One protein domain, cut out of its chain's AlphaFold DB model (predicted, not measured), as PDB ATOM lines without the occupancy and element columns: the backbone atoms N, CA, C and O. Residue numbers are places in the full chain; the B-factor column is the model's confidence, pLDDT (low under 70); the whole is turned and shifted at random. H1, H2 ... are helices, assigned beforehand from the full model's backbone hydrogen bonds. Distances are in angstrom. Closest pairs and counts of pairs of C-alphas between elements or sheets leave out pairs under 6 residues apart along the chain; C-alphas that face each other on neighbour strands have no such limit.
ATOM      1  N   GLU A  12     155.982 175.723 142.919       75.31
ATOM      2  CA  GLU A  12     154.906 176.540 142.341       75.31
ATOM      3  C   GLU A  12     155.128 176.788 140.837       75.31
ATOM      4  O   GLU A  12     154.182 176.795 140.042       75.31
ATOM      5  N   SER A  13     156.384 176.960 140.423       71.94
ATOM      6  CA  SER A  13     156.774 177.092 139.016       71.94
ATOM      7  C   SER A  13     156.601 175.780 138.245       71.94
ATOM      8  O   SER A  13     156.168 175.807 137.088       71.94
ATOM      9  N   PHE A  14     156.854 174.633 138.882       69.88
ATOM     10  CA  PHE A  14     156.615 173.303 138.307       69.88
ATOM     11  C   PHE A  14     155.127 172.992 138.132       69.88
ATOM     12  O   PHE A  14     154.716 172.522 137.066       69.88
ATOM     13  N   ASP A  15     154.306 173.302 139.134       74.44
ATOM     14  CA  ASP A  15     152.855 173.140 139.041       74.44
ATOM     15  C   ASP A  15     152.260 174.053 137.963       74.44
ATOM     16  O   ASP A  15     151.493 173.587 137.118       74.44
ATOM     17  N   LYS A  16     152.710 175.314 137.880       73.69
ATOM     18  CA  LYS A  16     152.349 176.208 136.768       73.69
ATOM     19  C   LYS A  16     152.791 175.652 135.418       73.69
ATOM     20  O   LYS A  16     152.047 175.774 134.451       73.69
ATOM     21  N   MET A  17     153.969 175.033 135.321       71.00
ATOM     22  CA  MET A  17     154.408 174.369 134.090       71.00
ATOM     23  C   MET A  17     153.497 173.199 133.722       71.00
ATOM     24  O   MET A  17     153.148 173.054 132.556       71.00
ATOM     25  N   ARG A  18     153.079 172.383 134.689       71.06
ATOM     26  CA  ARG A  18     152.158 171.264 134.455       71.06
ATOM     27  C   ARG A  18     150.770 171.741 134.019       71.06
ATOM     28  O   ARG A  18     150.169 171.130 133.135       71.06
ATOM     29  N   ASP A  19     150.296 172.843 134.590       72.38
ATOM     30  CA  ASP A  19     149.039 173.487 134.203       72.38
ATOM     31  C   ASP A  19     149.128 174.102 132.800       72.38
ATOM     32  O   ASP A  19     148.208 173.959 131.985       72.38
ATOM     33  N   LEU A  20     150.259 174.744 132.490       69.44
ATOM     34  CA  LEU A  20     150.545 175.292 131.169       69.44
ATOM     35  C   LEU A  20     150.702 174.184 130.130       69.44
ATOM     36  O   LEU A  20     150.141 174.325 129.059       69.44
ATOM     37  N   PHE A  21     151.374 173.076 130.435       73.50
ATOM     38  CA  PHE A  21     151.595 171.937 129.538       73.50
ATOM     39  C   PHE A  21     150.714 170.749 129.919       73.50
ATOM     40  O   PHE A  21     151.176 169.626 130.134       73.50
ATOM     41  N   SER A  22     149.407 171.002 129.988       81.38
ATOM     42  CA  SER A  22     148.432 169.954 130.280       81.38
ATOM     43  C   SER A  22     148.444 168.844 129.211       81.38
ATOM     44  O   SER A  22     148.772 169.099 128.043       81.38
ATOM     45  N   PRO A  23     148.003 167.615 129.543       82.88
ATOM     46  CA  PRO A  23     147.915 166.514 128.578       82.88
ATOM     47  C   PRO A  23     147.142 166.859 127.294       82.88
ATOM     48  O   PRO A  23     147.465 166.354 126.221       82.88
ATOM     49  N   ALA A  24     146.155 167.758 127.377       85.75
ATOM     50  CA  ALA A  24     145.400 168.229 126.219       85.75
ATOM     51  C   ALA A  24     146.261 169.044 125.237       85.75
ATOM     52  O   ALA A  24     146.123 168.895 124.022       85.75
ATOM     53  N   GLN A  25     147.178 169.879 125.737       85.69
ATOM     54  CA  GLN A  25     148.103 170.619 124.874       85.69
ATOM     55  C   GLN A  25     149.143 169.700 124.232       85.69
ATOM     56  O   GLN A  25     149.520 169.897 123.071       85.69
ATOM     57  N   VAL A  26     149.570 168.663 124.956       89.19
ATOM     58  CA  VAL A  26     150.443 167.624 124.401       89.19
ATOM     59  C   VAL A  26     149.725 166.879 123.270       89.19
ATOM     60  O   VAL A  26     150.298 166.747 122.190       89.19
ATOM     61  N   ASP A  27     148.458 166.482 123.447       91.88
ATOM     62  CA  ASP A  27     147.654 165.851 122.381       91.88
ATOM     63  C   ASP A  27     147.544 166.750 121.139       91.88
ATOM     64  O   ASP A  27     147.775 166.304 120.012       91.88
ATOM     65  N   GLN A  28     147.274 168.045 121.328       92.88
ATOM     66  CA  GLN A  28     147.234 169.005 120.225       92.88
ATOM     67  C   GLN A  28     148.580 169.097 119.494       92.88
ATOM     68  O   GLN A  28     148.611 169.106 118.260       92.88
ATOM     69  N   SER A  29     149.687 169.124 120.234       93.50
ATOM     70  CA  SER A  29     151.040 169.177 119.669       93.50
ATOM     71  C   SER A  29     151.364 167.911 118.869       93.50
ATOM     72  O   SER A  29     151.897 167.991 117.762       93.50
ATOM     73  N   VAL A  30     150.958 166.738 119.368       95.44
ATOM     74  CA  VAL A  30     151.088 165.457 118.657       95.44
ATOM     75  C   VAL A  30     150.281 165.468 117.354       95.44
ATOM     76  O   VAL A  30     150.796 165.072 116.306       95.44
ATOM     77  N   ARG A  31     149.044 165.980 117.369       95.81
ATOM     78  CA  ARG A  31     148.228 166.116 116.149       95.81
ATOM     79  C   ARG A  31     148.862 167.058 115.131       95.81
ATOM     80  O   ARG A  31     148.860 166.744 113.943       95.81
ATOM     81  N   GLN A  32     149.417 168.186 115.571       96.94
ATOM     82  CA  GLN A  32     150.141 169.101 114.685       96.94
ATOM     83  C   GLN A  32     151.363 168.418 114.061       96.94
ATOM     84  O   GLN A  32     151.568 168.514 112.851       96.94
ATOM     85  N   ALA A  33     152.128 167.664 114.852       96.62
ATOM     86  CA  ALA A  33     153.274 166.909 114.359       96.62
ATOM     87  C   ALA A  33     152.874 165.851 113.312       96.62
ATOM     88  O   ALA A  33     153.555 165.713 112.295       96.62
ATOM     89  N   LEU A  34     151.742 165.159 113.498       97.19
ATOM     90  CA  LEU A  34     151.191 164.233 112.499       97.19
ATOM     91  C   LEU A  34     150.851 164.941 111.179       97.19
ATOM     92  O   LEU A  34     151.198 164.441 110.110       97.19
ATOM     93  N   GLN A  35     150.221 166.119 111.236       96.75
ATOM     94  CA  GLN A  35     149.902 166.901 110.032       96.75
ATOM     95  C   GLN A  35     151.165 167.353 109.288       96.75
ATOM     96  O   GLN A  35     151.241 167.243 108.065       96.75
ATOM     97  N   LEU A  36     152.186 167.806 110.017       96.81
ATOM     98  CA  LEU A  36     153.474 168.168 109.422       96.81
ATOM     99  C   LEU A  36     154.159 166.954 108.786       96.81
ATOM    100  O   LEU A  36     154.664 167.049 107.668       96.81
ATOM    101  N   CYS A  37     154.127 165.799 109.454       96.12
ATOM    102  CA  CYS A  37     154.671 164.555 108.916       96.12
ATOM    103  C   CYS A  37     153.968 164.166 107.605       96.12
ATOM    104  O   CYS A  37     154.639 163.895 106.612       96.12
ATOM    105  N   TRP A  38     152.636 164.265 107.553       96.44
ATOM    106  CA  TRP A  38     151.841 164.030 106.344       96.44
ATOM    107  C   TRP A  38     152.227 164.953 105.182       96.44
ATOM    108  O   TRP A  38     152.374 164.505 104.041       96.44
ATOM    109  N   MET A  39     152.426 166.243 105.463       96.25
ATOM    110  CA  MET A  39     152.829 167.222 104.451       96.25
ATOM    111  C   MET A  39     154.218 166.938 103.870       96.25
ATOM    112  O   MET A  39     154.438 167.207 102.689       96.25
ATOM    113  N   MET A  40     155.128 166.375 104.669       94.00
ATOM    114  CA  MET A  40     156.485 166.017 104.242       94.00
ATOM    115  C   MET A  40     156.558 164.705 103.452       94.00
ATOM    116  O   MET A  40     157.577 164.450 102.809       94.00
ATOM    117  N   LEU A  41     155.509 163.874 103.468       95.50
ATOM    118  CA  LEU A  41     155.511 162.638 102.689       95.50
ATOM    119  C   LEU A  41     155.534 162.930 101.178       95.50
ATOM    120  O   LEU A  41     154.772 163.797 100.715       95.50
ATOM    121  N   PRO A  42     156.337 162.171 100.400       95.56
ATOM    122  CA  PRO A  42     156.262 162.156  98.943       95.56
ATOM    123  C   PRO A  42     154.832 161.887  98.470       95.56
ATOM    124  O   PRO A  42     154.122 161.083  99.075       95.56
ATOM    125  N   GLN A  43     154.393 162.552  97.399       93.81
ATOM    126  CA  GLN A  43     153.000 162.454  96.937       93.81
ATOM    127  C   GLN A  43     152.597 161.018  96.577       93.81
ATOM    128  O   GLN A  43     151.483 160.606  96.880       93.81
ATOM    129  N   ASP A  44     153.515 160.248  95.997       95.88
ATOM    130  CA  ASP A  44     153.347 158.839  95.629       95.88
ATOM    131  C   ASP A  44     153.262 157.892  96.838       95.88
ATOM    132  O   ASP A  44     152.791 156.764  96.709       95.88
ATOM    133  N   LYS A  45     153.684 158.351  98.021       93.00
ATOM    134  CA  LYS A  45     153.704 157.574  99.271       93.00
ATOM    135  C   LYS A  45     152.826 158.166 100.365       93.00
ATOM    136  O   LYS A  45     152.866 157.712 101.503       93.00
ATOM    137  N   ARG A  46     152.028 159.185 100.049       95.94
ATOM    138  CA  ARG A  46     151.182 159.872 101.021       95.94
ATOM    139  C   ARG A  46     149.938 159.040 101.329       95.94
ATOM    140  O   ARG A  46     148.874 159.228 100.746       95.94
ATOM    141  N   ASN A  47     150.102 158.105 102.251       96.56
ATOM    142  CA  ASN A  47     149.046 157.267 102.799       96.56
ATOM    143  C   ASN A  47     149.225 157.127 104.320       96.56
ATOM    144  O   ASN A  47     150.245 157.534 104.880       96.56
ATOM    145  N   VAL A  48     148.192 156.617 104.991       96.56
ATOM    146  CA  VAL A  48     148.156 156.534 106.459       96.56
ATOM    147  C   VAL A  48     149.209 155.558 106.993       96.56
ATOM    148  O   VAL A  48     149.831 155.864 108.006       96.56
ATOM    149  N   ASP A  49     149.469 154.453 106.293       97.12
ATOM    150  CA  ASP A  49     150.438 153.439 106.726       97.12
ATOM    151  C   ASP A  49     151.870 154.000 106.733       97.12
ATOM    152  O   ASP A  49     152.613 153.827 107.701       97.12
ATOM    153  N   GLU A  50     152.252 154.738 105.685       97.12
ATOM    154  CA  GLU A  50     153.554 155.406 105.608       97.12
ATOM    155  C   GLU A  50     153.666 156.511 106.669       97.12
ATOM    156  O   GLU A  50     154.692 156.616 107.343       97.12
ATOM    157  N   LEU A  51     152.605 157.304 106.872       97.50
ATOM    158  CA  LEU A  51     152.560 158.309 107.939       97.50
ATOM    159  C   LEU A  51     152.805 157.669 109.308       97.50
ATOM    160  O   LEU A  51     153.657 158.138 110.064       97.50
ATOM    161  N   GLU A  52     152.072 156.603 109.624       97.56
ATOM    162  CA  GLU A  52     152.195 155.891 110.890       97.56
ATOM    163  C   GLU A  52     153.610 155.335 111.071       97.56
ATOM    164  O   GLU A  52     154.222 155.531 112.124       97.56
ATOM    165  N   GLN A  53     154.162 154.692 110.038       97.12
ATOM    166  CA  GLN A  53     155.507 154.130 110.086       97.12
ATOM    167  C   GLN A  53     156.568 155.206 110.357       97.12
ATOM    168  O   GLN A  53     157.446 155.007 111.203       97.12
ATOM    169  N   GLN A  54     156.507 156.340 109.656       96.25
ATOM    170  CA  GLN A  54     157.464 157.434 109.843       96.25
ATOM    171  C   GLN A  54     157.306 158.090 111.216       96.25
ATOM    172  O   GLN A  54     158.300 158.319 111.906       96.25
ATOM    173  N   PHE A  55     156.069 158.338 111.647       97.12
ATOM    174  CA  PHE A  55     155.803 158.962 112.936       97.12
ATOM    175  C   PHE A  55     156.274 158.084 114.104       97.12
ATOM    176  O   PHE A  55     156.995 158.568 114.978       97.12
ATOM    177  N   ARG A  56     155.966 156.777 114.083       96.88
ATOM    178  CA  ARG A  56     156.442 155.819 115.097       96.88
ATOM    179  C   ARG A  56     157.964 155.799 115.188       96.88
ATOM    180  O   ARG A  56     158.495 155.943 116.279       96.88
ATOM    181  N   ARG A  57     158.674 155.742 114.053       96.38
ATOM    182  CA  ARG A  57     160.151 155.788 114.032       96.38
ATOM    183  C   ARG A  57     160.719 157.033 114.717       96.38
ATOM    184  O   ARG A  57     161.747 156.947 115.387       96.38
ATOM    185  N   ILE A  58     160.083 158.190 114.531       96.00
ATOM    186  CA  ILE A  58     160.511 159.445 115.161       96.00
ATOM    187  C   ILE A  58     160.297 159.376 116.674       96.00
ATOM    188  O   ILE A  58     161.222 159.692 117.424       96.00
ATOM    189  N   VAL A  59     159.114 158.938 117.111       96.06
ATOM    190  CA  VAL A  59     158.763 158.813 118.534       96.06
ATOM    191  C   VAL A  59     159.646 157.778 119.232       96.06
ATOM    192  O   VAL A  59     160.216 158.079 120.275       96.06
ATOM    193  N   ASP A  60     159.841 156.603 118.634       97.31
ATOM    194  CA  ASP A  60     160.690 155.540 119.178       97.31
ATOM    195  C   ASP A  60     162.128 156.027 119.387       97.31
ATOM    196  O   ASP A  60     162.736 155.772 120.428       97.31
ATOM    197  N   ARG A  61     162.673 156.784 118.423       95.25
ATOM    198  CA  ARG A  61     164.000 157.399 118.552       95.25
ATOM    199  C   ARG A  61     164.036 158.452 119.659       95.25
ATOM    200  O   ARG A  61     164.998 158.477 120.416       95.25
ATOM    201  N   ALA A  62     163.019 159.305 119.762       95.50
ATOM    202  CA  ALA A  62     162.947 160.318 120.815       95.50
ATOM    203  C   ALA A  62     162.900 159.676 122.211       95.50
ATOM    204  O   ALA A  62     163.652 160.071 123.097       95.50
ATOM    205  N   LEU A  63     162.087 158.630 122.380       95.81
ATOM    206  CA  LEU A  63     161.999 157.868 123.627       95.81
ATOM    207  C   LEU A  63     163.308 157.158 123.962       95.81
ATOM    208  O   LEU A  63     163.704 157.124 125.125       95.81
ATOM    209  N   LYS A  64     163.983 156.588 122.958       95.25
ATOM    210  CA  LYS A  64     165.300 155.990 123.158       95.25
ATOM    211  C   LYS A  64     166.300 157.032 123.659       95.25
ATOM    212  O   LYS A  64     166.930 156.787 124.675       95.25
ATOM    213  N   ASN A  65     166.384 158.191 123.008       91.88
ATOM    214  CA  ASN A  65     167.295 159.257 123.422       91.88
ATOM    215  C   ASN A  65     167.027 159.704 124.867       91.88
ATOM    216  O   ASN A  65     167.968 159.810 125.635       91.88
ATOM    217  N   MET A  66     165.760 159.868 125.268       90.94
ATOM    218  CA  MET A  66     165.435 160.215 126.661       90.94
ATOM    219  C   MET A  66     165.897 159.151 127.664       90.94
ATOM    220  O   MET A  66     166.333 159.496 128.754       90.94
ATOM    221  N   ARG A  67     165.801 157.862 127.316       90.50
ATOM    222  CA  ARG A  67     166.310 156.774 128.168       90.50
ATOM    223  C   ARG A  67     167.830 156.765 128.235       90.50
ATOM    224  O   ARG A  67     168.380 156.491 129.295       90.50
ATOM    225  N   ASP A  68     168.486 157.021 127.110       90.50
ATOM    226  CA  ASP A  68     169.942 157.098 127.040       90.50
ATOM    227  C   ASP A  68     170.443 158.295 127.880       90.50
ATOM    228  O   ASP A  68     171.405 158.151 128.632       90.50
ATOM    229  N   ASP A  69     169.742 159.436 127.837       86.06
ATOM    230  CA  ASP A  69     170.019 160.615 128.666       86.06
ATOM    231  C   ASP A  69     169.769 160.335 130.159       86.06
ATOM    232  O   ASP A  69     170.624 160.628 130.991       86.06
ATOM    233  N   ASP A  70     168.646 159.706 130.517       84.38
ATOM    234  CA  ASP A  70     168.354 159.293 131.900       84.38
ATOM    235  C   ASP A  70     169.443 158.361 132.459       84.38
ATOM    236  O   ASP A  70     169.899 158.534 133.583       84.38
ATOM    237  N   GLN A  71     169.959 157.429 131.653       81.19
ATOM    238  CA  GLN A  71     171.079 156.572 132.056       81.19
ATOM    239  C   GLN A  71     172.409 157.328 132.172       81.19
ATOM    240  O   GLN A  71     173.231 156.990 133.024       81.19
ATOM    241  N   ALA A  72     172.648 158.319 131.312       77.94
ATOM    242  CA  ALA A  72     173.883 159.097 131.304       77.94
ATOM    243  C   ALA A  72     173.945 160.135 132.439       77.94
ATOM    244  O   ALA A  72     175.032 160.413 132.946       77.94
ATOM    245  N   PHE A  73     172.798 160.695 132.836       72.19
ATOM    246  CA  PHE A  73     172.699 161.795 133.800       72.19
ATOM    247  C   PHE A  73     172.029 161.409 135.130       72.19
ATOM    248  O   PHE A  73     172.260 162.081 136.129       72.19
ATOM    249  N   GLY A  74     171.273 160.309 135.194       60.50
ATOM    250  CA  GLY A  74     170.620 159.782 136.405       60.50
ATOM    251  C   GLY A  74     171.547 159.009 137.356       60.50
ATOM    252  O   GLY A  74     171.079 158.260 138.210       60.50
ATOM    253  N   GLY A  75     172.865 159.162 137.197       54.69
ATOM    254  CA  GLY A  75     173.905 158.591 138.056       54.69
ATOM    255  C   GLY A  75     174.413 159.546 139.144       54.69
ATOM    256  O   GLY A  75     175.625 159.587 139.371       54.69
TER     257      GLY A  75
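What this domain is: This is residues 12 to 75 of the 76 residues of an uncharacterized protein of Gimesia maris (UniProt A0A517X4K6). The model is an open V: H1 and then H2 make one arm, H3 makes the other, and the arms meet near residues 41 to 47. The 64 printed residues have three named helices, in the order H1, H2, H3, and no named strand: all helix. It is flat, 49 by 29 by 14 A, and only just loose, close to extended, with a radius of gyration of the C-alphas of 15.8 A.

How they stand to each other: Start at H1, residues 12 to 20, which touches no helix. H2, residues 23 to 40, touches H3, residues 48 to 73, with residues 34 to 38 alone; the closest C-alphas, Trp 38 and Leu 51, are 6.0 A apart. They run opposite ways at a steep tilt of 56 degrees. In H1, H2 and H3 every O i to N i+4 pair is within hydrogen-bond range.

Where its parts are: Find C-alpha 12 at (154.906, 176.540, 142.341), where H1 begins its 12.1 A. H2 covers 25.8 A; H3 runs 37.1 A to C-alpha 73 at (172.699, 161.795, 133.800).

The domain as a whole: The farthest C-alphas, Glu 12 and Asp 44, are 50.0 A apart. The printed part has no cut and no long link. Residues 14, 20, 74 and 75 have pLDDT under 70.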